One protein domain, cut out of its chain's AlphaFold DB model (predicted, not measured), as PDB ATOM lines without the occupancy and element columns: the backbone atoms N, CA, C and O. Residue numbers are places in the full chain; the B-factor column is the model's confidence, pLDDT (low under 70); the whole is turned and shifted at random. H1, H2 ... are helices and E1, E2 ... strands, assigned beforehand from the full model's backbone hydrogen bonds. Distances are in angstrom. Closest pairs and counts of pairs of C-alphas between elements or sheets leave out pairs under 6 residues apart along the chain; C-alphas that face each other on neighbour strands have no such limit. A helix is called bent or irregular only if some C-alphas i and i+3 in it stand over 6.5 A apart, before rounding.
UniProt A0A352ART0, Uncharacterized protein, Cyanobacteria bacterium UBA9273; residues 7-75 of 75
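What this domain is: This is residues 7 to 75 of the 75 residues of an uncharacterized protein of Cyanobacteria bacterium UBA9273 (UniProt A0A352ART0). A twisted sheet of four strands, built on the long hairpin E2 and E3, has helix H2 packed along one face, while the short helix H1 crosses over the opposite face. The short strands E1 and E4 make the sheet's edges. The printed part has 69 residues, with E1, H1, E2, E3, E4 and H2 along the chain; the sheet's order is E1 E2 E3 E4, antiparallel throughout, and the class is mixed. It is compact, with a radius of gyration of the C-alphas of 11.0 A and spans of 32 by 24 by 16 A.

Where its parts are: E2, residues 27 to 34, is 20.4 A long, and E3, residues 40 to 47, is 21.0 A. E1, residues 7 to 9, begins at C-alpha (253.017, 230.185, 241.443); E4 is residues 52 to 54. H1, residues 12 to 18, is irregular: C-alphas 13 and 16 are 7.1 A apart. H2, residues 65 to 74, is 14.2 A long and ends at C-alpha (267.819, 228.787, 246.284).

How they stand to each other: E2, E3 and E4 form a meander, each strand the antiparallel neighbour of the one before. N 31 and O 44 are 2.8 A apart, N 45 and O 53 2.8 A, and, between E1 and E2, N 8 and O 32 2.9 A. H2 is on the sheet over E3, at a height of 8.0 A, along the strands at 27 degrees to E3 on the local plane; the closest C-alphas, of Ala 41 and Leu 72, are 5.9 A apart. H1, on the opposite face at a height of 9.2 A, is only just over E2, with 3 of its 7 C-alphas falling on it, and runs across the strands; the closest C-alphas, of Trp 15 and Met 30, are 7.5 A apart. In H2 every O i to N i+4 pair is within hydrogen-bond range; in H1 0 of 3 are, against 3 of 4 O i to N i+3 pairs.

The domain as a whole: The C-alphas farthest apart, of Glu 25 and Asn 37, are 32.5 A apart. The printed part has no cut and no long link. Residues 21 and 75 have pLDDT under 70.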
ATOM      1  N   ILE A   7     253.450 231.578 241.403       88.12
ATOM      2  CA  ILE A   7     253.017 230.185 241.443       88.12
ATOM      3  C   ILE A   7     251.829 230.055 240.498       88.12
ATOM      4  O   ILE A   7     250.796 230.690 240.709       88.12
ATOM      5  N   ASN A   8     251.978 229.246 239.452       89.88
ATOM      6  CA  ASN A   8     250.905 228.977 238.500       89.88
ATOM      7  C   ASN A   8     250.409 227.547 238.668       89.88
ATOM      8  O   ASN A   8     251.211 226.621 238.760       89.88
ATOM      9  N   PHE A   9     249.095 227.344 238.634       90.06
ATOM     10  CA  PHE A   9     248.549 225.993 238.588       90.06
ATOM     11  C   PHE A   9     248.790 225.373 237.207       90.06
ATOM     12  O   PHE A   9     248.492 225.983 236.176       90.06
ATOM     13  N   VAL A  10     249.319 224.154 237.183       88.38
ATOM     14  CA  VAL A  10     249.550 223.399 235.952       88.38
ATOM     15  C   VAL A  10     248.315 222.564 235.649       88.38
ATOM     16  O   VAL A  10     247.888 221.727 236.445       88.38
ATOM     17  N   SER A  11     247.746 222.768 234.465       87.88
ATOM     18  CA  SER A  11     246.600 221.996 233.984       87.88
ATOM     19  C   SER A  11     246.901 220.494 233.926       87.88
ATOM     20  O   SER A  11     247.971 220.085 233.472       87.88
ATOM     21  N   LYS A  12     245.919 219.665 234.315       84.19
ATOM     22  CA  LYS A  12     246.036 218.192 234.378       84.19
ATOM     23  C   LYS A  12     246.528 217.537 233.087       84.19
ATOM     24  O   LYS A  12     247.243 216.544 233.136       84.19
ATOM     25  N   ASN A  13     246.196 218.109 231.934       86.12
ATOM     26  CA  ASN A  13     246.641 217.613 230.631       86.12
ATOM     27  C   ASN A  13     248.162 217.705 230.408       86.12
ATOM     28  O   ASN A  13     248.657 217.058 229.495       86.12
ATOM     29  N   LYS A  14     248.890 218.483 231.218       84.12
ATOM     30  CA  LYS A  14     250.356 218.603 231.162       84.12
ATOM     31  C   LYS A  14     251.076 217.775 232.224       84.12
ATOM     32  O   LYS A  14     252.300 217.726 232.238       84.12
ATOM     33  N   TRP A  15     250.344 217.126 233.130       86.44
ATOM     34  CA  TRP A  15     250.951 216.417 234.257       86.44
ATOM     35  C   TRP A  15     251.825 215.248 233.801       86.44
ATOM     36  O   TRP A  15     252.889 215.032 234.368       86.44
ATOM     37  N   SER A  16     251.432 214.535 232.744       80.12
ATOM     38  CA  SER A  16     252.200 213.406 232.203       80.12
ATOM     39  C   SER A  16     253.601 213.787 231.716       80.12
ATOM     40  O   SER A  16     254.491 212.946 231.729       80.12
ATOM     41  N   GLU A  17     253.807 215.040 231.304       80.88
ATOM     42  CA  GLU A  17     255.116 215.545 230.868       80.88
ATOM     43  C   GLU A  17     256.043 215.839 232.056       80.88
ATOM     44  O   GLU A  17     257.264 215.811 231.919       80.88
ATOM     45  N   VAL A  18     255.464 216.113 233.228       79.38
ATOM     46  CA  VAL A  18     256.186 216.564 234.424       79.38
ATOM     47  C   VAL A  18     256.386 215.443 235.434       79.38
ATOM     48  O   VAL A  18     257.401 215.416 236.117       79.38
ATOM     49  N   LEU A  19     255.431 214.520 235.554       78.25
ATOM     50  CA  LEU A  19     255.403 213.564 236.656       78.25
ATOM     51  C   LEU A  19     256.493 212.489 236.600       78.25
ATOM     52  O   LEU A  19     256.628 211.780 237.578       78.25
ATOM     53  N   GLN A  20     257.281 212.365 235.524       74.44
ATOM     54  CA  GLN A  20     258.477 211.496 235.435       74.44
ATOM     55  C   GLN A  20     258.338 210.083 236.059       74.44
ATOM     56  O   GLN A  20     259.298 209.529 236.585       74.44
ATOM     57  N   GLY A  21     257.153 209.467 235.976       69.81
ATOM     58  CA  GLY A  21     256.871 208.143 236.554       69.81
ATOM     59  C   GLY A  21     256.037 208.156 237.839       69.81
ATOM     60  O   GLY A  21     255.589 207.099 238.277       69.81
ATOM     61  N   PHE A  22     255.755 209.328 238.407       76.56
ATOM     62  CA  PHE A  22     254.816 209.495 239.506       76.56
ATOM     63  C   PHE A  22     253.366 209.284 239.022       76.56
ATOM     64  O   PHE A  22     252.956 209.873 238.012       76.56
ATOM     65  N   PRO A  23     252.553 208.476 239.722       80.12
ATOM     66  CA  PRO A  23     251.174 208.226 239.323       80.12
ATOM     67  C   PRO A  23     250.331 209.501 239.438       80.12
ATOM     68  O   PRO A  23     250.107 210.017 240.531       80.12
ATOM     69  N   ALA A  24     249.809 210.003 238.315       82.94
ATOM     70  CA  ALA A  24     248.965 211.206 238.294       82.94
ATOM     71  C   ALA A  24     247.716 211.085 239.183       82.94
ATOM     72  O   ALA A  24     247.200 212.086 239.669       82.94
ATOM     73  N   GLU A  25     247.247 209.859 239.412       85.88
ATOM     74  CA  GLU A  25     246.138 209.537 240.313       85.88
ATOM     75  C   GLU A  25     246.446 209.794 241.794       85.88
ATOM     76  O   GLU A  25     245.523 209.999 242.574       85.88
ATOM     77  N   GLN A  26     247.724 209.832 242.178       86.12
ATOM     78  CA  GLN A  26     248.164 210.127 243.542       86.12
ATOM     79  C   GLN A  26     248.447 211.622 243.761       86.12
ATOM     80  O   GLN A  26     248.806 212.020 244.869       86.12
ATOM     81  N   ILE A  27     248.270 212.457 242.731       88.75
ATOM     82  CA  ILE A  27     248.513 213.901 242.772       88.75
ATOM     83  C   ILE A  27     247.198 214.669 242.901       88.75
ATOM     84  O   ILE A  27     246.281 214.536 242.089       88.75
ATOM     85  N   ASN A  28     247.136 215.524 243.918       90.81
ATOM     86  CA  ASN A  28     246.059 216.477 244.142       90.81
ATOM     87  C   ASN A  28     246.210 217.716 243.243       90.81
ATOM     88  O   ASN A  28     245.250 218.158 242.605       90.81
ATOM     89  N   GLY A  29     247.432 218.248 243.139       90.69
ATOM     90  CA  GLY A  29     247.719 219.494 242.431       90.69
ATOM     91  C   GLY A  29     249.147 219.574 241.901       90.69
ATOM     92  O   GLY A  29     250.043 218.878 242.368       90.69
ATOM     93  N   MET A  30     249.366 220.438 240.910       91.31
ATOM     94  CA  MET A  30     250.695 220.699 240.365       91.31
ATOM     95  C   MET A  30     250.886 222.193 240.128       91.31
ATOM     96  O   MET A  30     249.997 222.872 239.614       91.31
ATOM     97  N   PHE A  31     252.061 222.691 240.493       92.88
ATOM     98  CA  PHE A  31     252.373 224.105 240.598       92.88
ATOM     99  C   PHE A  31     253.689 224.409 239.886       92.88
ATOM    100  O   PHE A  31     254.729 223.863 240.232       92.88
ATOM    101  N   GLU A  32     253.665 225.293 238.899       93.00
ATOM    102  CA  GLU A  32     254.864 225.827 238.261       93.00
ATOM    103  C   GLU A  32     255.370 227.015 239.082       93.00
ATOM    104  O   GLU A  32     254.639 227.985 239.307       93.00
ATOM    105  N   ILE A  33     256.625 226.938 239.512       92.19
ATOM    106  CA  ILE A  33     257.292 227.974 240.294       92.19
ATOM    107  C   ILE A  33     258.147 228.812 239.361       92.19
ATOM    108  O   ILE A  33     259.003 228.294 238.639       92.19
ATOM    109  N   ARG A  34     257.929 230.125 239.390       90.62
ATOM    110  CA  ARG A  34     258.710 231.098 238.629       90.62
ATOM    111  C   ARG A  34     259.460 232.040 239.556       90.62
ATOM    112  O   ARG A  34     258.900 232.523 240.541       90.62
ATOM    113  N   ASN A  35     260.708 232.323 239.200       88.50
ATOM    114  CA  ASN A  35     261.536 233.288 239.912       88.50
ATOM    115  C   ASN A  35     261.090 234.738 239.645       88.50
ATOM    116  O   ASN A  35     260.197 235.000 238.832       88.50
ATOM    117  N   SER A  36     261.743 235.689 240.315       86.50
ATOM    118  CA  SER A  36     261.483 237.131 240.194       86.50
ATOM    119  C   SER A  36     261.675 237.670 238.768       86.50
ATOM    120  O   SER A  36     261.036 238.649 238.389       86.50
ATOM    121  N   ASN A  37     262.464 236.981 237.938       85.69
ATOM    122  CA  ASN A  37     262.673 237.299 236.521       85.69
ATOM    123  C   ASN A  37     261.602 236.692 235.591       85.69
ATOM    124  O   ASN A  37     261.668 236.862 234.375       85.69
ATOM    125  N   GLY A  38     260.623 235.962 236.138       84.75
ATOM    126  CA  GLY A  38     259.561 235.302 235.377       84.75
ATOM    127  C   GLY A  38     259.971 233.990 234.700       84.75
ATOM    128  O   GLY A  38     259.147 233.394 233.992       84.75
ATOM    129  N   LEU A  39     261.204 233.523 234.926       88.69
ATOM    130  CA  LEU A  39     261.702 232.240 234.432       88.69
ATOM    131  C   LEU A  39     261.177 231.102 235.305       88.69
ATOM    132  O   LEU A  39     261.051 231.254 236.520       88.69
ATOM    133  N   VAL A  40     260.887 229.960 234.684       89.19
ATOM    134  CA  VAL A  40     260.471 228.748 235.399       89.19
ATOM    135  C   VAL A  40     261.674 228.198 236.162       89.19
ATOM    136  O   VAL A  40     262.675 227.839 235.550       89.19
ATOM    137  N   ALA A  41     261.566 228.161 237.488       89.62
ATOM    138  CA  ALA A  41     262.546 227.532 238.369       89.62
ATOM    139  C   ALA A  41     262.318 226.014 238.444       89.62
ATOM    140  O   ALA A  41     263.267 225.240 238.505       89.62
ATOM    141  N   GLY A  42     261.056 225.581 238.392       89.81
ATOM    142  CA  GLY A  42     260.684 224.171 238.364       89.81
ATOM    143  C   GLY A  42     259.204 223.964 238.647       89.81
ATOM    144  O   GLY A  42     258.424 224.921 238.685       89.81
ATOM    145  N   THR A  43     258.826 222.714 238.878       91.81
ATOM    146  CA  THR A  43     257.445 222.324 239.165       91.81
ATOM    147  C   THR A  43     257.368 221.623 240.513       91.81
ATOM    148  O   THR A  43     258.274 220.888 240.890       91.81
ATOM    149  N   ILE A  44     256.279 221.824 241.244       92.56
ATOM    150  CA  ILE A  44     255.990 221.154 242.510       92.56
ATOM    151  C   ILE A  44     254.683 220.393 242.355       92.56
ATOM    152  O   ILE A  44     253.699 220.933 241.858       92.56
ATOM    153  N   CYS A  45     254.673 219.141 242.779       91.81
ATOM    154  CA  CYS A  45     253.499 218.284 242.797       91.81
ATOM    155  C   CYS A  45     253.045 218.127 244.247       91.81
ATOM    156  O   CYS A  45     253.877 217.929 245.125       91.81
ATOM    157  N   GLU A  46     251.747 218.205 244.494       91.75
ATOM    158  CA  GLU A  46     251.125 217.937 245.790       91.75
ATOM    159  C   GLU A  46     250.415 216.587 245.710       91.75
ATOM    160  O   GLU A  46     249.555 216.409 244.845       91.75
ATOM    161  N   SER A  47     250.753 215.632 246.577       90.06
ATOM    162  CA  SER A  47     250.013 214.369 246.653       90.06
ATOM    163  C   SER A  47     248.665 214.530 247.342       90.06
ATOM    164  O   SER A  47     248.417 215.485 248.076       90.06
ATOM    165  N   LEU A  48     247.806 213.526 247.179       89.31
ATOM    166  CA  LEU A  48     246.563 213.389 247.945       89.31
ATOM    167  C   LEU A  48     246.779 213.357 249.470       89.31
ATOM    168  O   LEU A  48     245.854 213.645 250.222       89.31
ATOM    169  N   GLU A  49     247.988 213.030 249.929       88.94
ATOM    170  CA  GLU A  49     248.365 213.018 251.348       88.94
ATOM    171  C   GLU A  49     248.877 214.380 251.851       88.94
ATOM    172  O   GLU A  49     249.291 214.496 253.003       88.94
ATOM    173  N   GLY A  50     248.877 215.414 251.001       88.38
ATOM    174  CA  GLY A  50     249.371 216.750 251.347       88.38
ATOM    175  C   GLY A  50     250.898 216.846 251.425       88.38
ATOM    176  O   GLY A  50     251.427 217.728 252.101       88.38
ATOM    177  N   ARG A  51     251.620 215.930 250.768       90.25
ATOM    178  CA  ARG A  51     253.083 215.984 250.618       90.25
ATOM    179  C   ARG A  51     253.450 216.701 249.329       90.25
ATOM    180  O   ARG A  51     252.735 216.580 248.338       90.25
ATOM    181  N   TYR A  52     254.579 217.401 249.329       91.94
ATOM    182  CA  TYR A  52     255.056 218.143 248.164       91.94
ATOM    183  C   TYR A  52     256.333 217.525 247.595       91.94
ATOM    184  O   TYR A  52     257.239 217.183 248.348       91.94
ATOM    185  N   TYR A  53     256.420 217.439 246.269       90.44
ATOM    186  CA  TYR A  53     257.523 216.819 245.530       90.44
ATOM    187  C   TYR A  53     257.989 217.738 244.411       90.44
ATOM    188  O   TYR A  53     257.168 218.307 243.692       90.44
ATOM    189  N   ILE A  54     259.296 217.872 244.219       89.94
ATOM    190  CA  ILE A  54     259.847 218.716 243.155       89.94
ATOM    191  C   ILE A  54     260.003 217.893 241.873       89.94
ATOM    192  O   ILE A  54     260.518 216.783 241.903       89.94
ATOM    193  N   ASN A  55     259.577 218.452 240.739       83.88
ATOM    194  CA  ASN A  55     259.752 217.911 239.387       83.88
ATOM    195  C   ASN A  55     259.307 216.445 239.222       83.88
ATOM    196  O   ASN A  55     259.897 215.704 238.441       83.88
ATOM    197  N   GLY A  56     258.289 216.022 239.977       74.00
ATOM    198  CA  GLY A  56     257.807 214.640 239.942       74.00
ATOM    199  C   GLY A  56     258.768 213.617 240.559       74.00
ATOM    200  O   GLY A  56     258.611 212.434 240.293       74.00
ATOM    201  N   GLN A  57     259.748 214.043 241.368       78.81
ATOM    202  CA  GLN A  57     260.675 213.156 242.078       78.81
ATOM    203  C   GLN A  57     260.137 212.820 243.480       78.81
ATOM    204  O   GLN A  57     260.197 213.676 244.367       78.81
ATOM    205  N   PRO A  58     259.612 211.600 243.710       71.88
ATOM    206  CA  PRO A  58     259.061 211.205 245.004       71.88
ATOM    207  C   PRO A  58     260.110 211.017 246.105       71.88
ATOM    208  O   PRO A  58     259.748 210.986 247.273       71.88
ATOM    209  N   ASP A  59     261.394 210.891 245.755       77.25
ATOM    210  CA  ASP A  59     262.463 210.565 246.712       77.25
ATOM    211  C   ASP A  59     262.677 211.642 247.784       77.25
ATOM    212  O   ASP A  59     263.241 211.364 248.843       77.25
ATOM    213  N   ILE A  60     262.253 212.880 247.506       82.38
ATOM    214  CA  ILE A  60     262.384 214.003 248.431       82.38
ATOM    215  C   ILE A  60     261.020 214.642 248.655       82.38
ATOM    216  O   ILE A  60     260.465 215.319 247.787       82.38
ATOM    217  N   GLU A  61     260.524 214.453 249.871       88.88
ATOM    218  CA  GLU A  61     259.279 215.028 250.355       88.88
ATOM    219  C   GLU A  61     259.510 216.361 251.068       88.88
ATOM    220  O   GLU A  61     260.411 216.513 251.898       88.88
ATOM    221  N   TYR A  62     258.617 217.310 250.811       90.69
ATOM    222  CA  TYR A  62     258.567 218.594 251.494       90.69
ATOM    223  C   TYR A  62     257.254 218.744 252.261       90.69
ATOM    224  O   TYR A  62     256.186 218.323 251.810       90.69
ATOM    225  N   ALA A  63     257.339 219.370 253.436       90.56
ATOM    226  CA  ALA A  63     256.201 219.553 254.334       90.56
ATOM    227  C   ALA A  63     255.233 220.664 253.891       90.56
ATOM    228  O   ALA A  63     254.110 220.713 254.382       90.56
ATOM    229  N   SER A  64     255.659 221.563 252.999       92.06
ATOM    230  CA  SER A  64     254.801 222.615 252.451       92.06
ATOM    231  C   SER A  64     255.270 223.077 251.069       92.06
ATOM    232  O   SER A  64     256.436 222.885 250.694       92.06
ATOM    233  N   LEU A  65     254.365 223.730 250.333       90.12
ATOM    234  CA  LEU A  65     254.647 224.336 249.032       90.12
ATOM    235  C   LEU A  65     255.753 225.394 249.130       90.12
ATOM    236  O   LEU A  65     256.620 225.461 248.265       90.12
ATOM    237  N   GLU A  66     255.753 226.200 250.192       90.50
ATOM    238  CA  GLU A  66     256.728 227.270 250.417       90.50
ATOM    239  C   GLU A  66     258.139 226.721 250.622       90.50
ATOM    240  O   GLU A  66     259.097 227.293 250.105       90.50
ATOM    241  N   ILE A  67     258.279 225.603 251.344       91.31
ATOM    242  CA  ILE A  67     259.583 224.963 251.552       91.31
ATOM    243  C   ILE A  67     260.114 224.439 250.216       91.31
ATOM    244  O   ILE A  67     261.248 224.747 249.850       91.31
ATOM    245  N   ALA A  68     259.291 223.702 249.466       91.62
ATOM    246  CA  ALA A  68     259.672 223.174 248.158       91.62
ATOM    247  C   ALA A  68     260.006 224.298 247.154       91.62
ATOM    248  O   ALA A  68     261.016 224.228 246.451       91.62
ATOM    249  N   ALA A  69     259.218 225.379 247.129       90.88
ATOM    250  CA  ALA A  69     259.481 226.546 246.285       90.88
ATOM    251  C   ALA A  69     260.769 227.264 246.705       90.88
ATOM    252  O   ALA A  69     261.559 227.670 245.856       90.88
ATOM    253  N   GLY A  70     261.020 227.368 248.011       90.50
ATOM    254  CA  GLY A  70     262.259 227.913 248.551       90.50
ATOM    255  C   GLY A  70     263.491 227.116 248.126       90.50
ATOM    256  O   GLY A  70     264.521 227.719 247.844       90.50
ATOM    257  N   VAL A  71     263.397 225.784 248.036       90.25
ATOM    258  CA  VAL A  71     264.489 224.942 247.518       90.25
ATOM    259  C   VAL A  71     264.719 225.192 246.029       90.25
ATOM    260  O   VAL A  71     265.861 225.410 245.637       90.25
ATOM    261  N   LEU A  72     263.657 225.251 245.219       88.50
ATOM    262  CA  LEU A  72     263.764 225.554 243.782       88.50
ATOM    263  C   LEU A  72     264.399 226.919 243.490       88.50
ATOM    264  O   LEU A  72     265.067 227.076 242.477       88.50
ATOM    265  N   LEU A  73     264.169 227.909 244.350       86.88
ATOM    266  CA  LEU A  73     264.644 229.280 244.143       86.88
ATOM    267  C   LEU A  73     266.017 229.563 244.764       86.88
ATOM    268  O   LEU A  73     266.640 230.560 244.411       86.88
ATOM    269  N   LYS A  74     266.467 228.727 245.705       83.12
ATOM    270  CA  LYS A  74     267.819 228.787 246.284       83.12
ATOM    271  C   LYS A  74     268.848 227.976 245.491       83.12
ATOM    272  O   LYS A  74     270.038 228.136 245.764       83.12
ATOM    273  N   GLY A  75     268.380 227.076 244.623       62.00
ATOM    274  CA  GLY A  75     269.200 226.247 243.736       62.00
ATOM    275  C   GLY A  75     269.903 227.035 242.642       62.00
ATOM    276  O   GLY A  75     269.395 228.110 242.254       62.00
TER     277      GLY A  75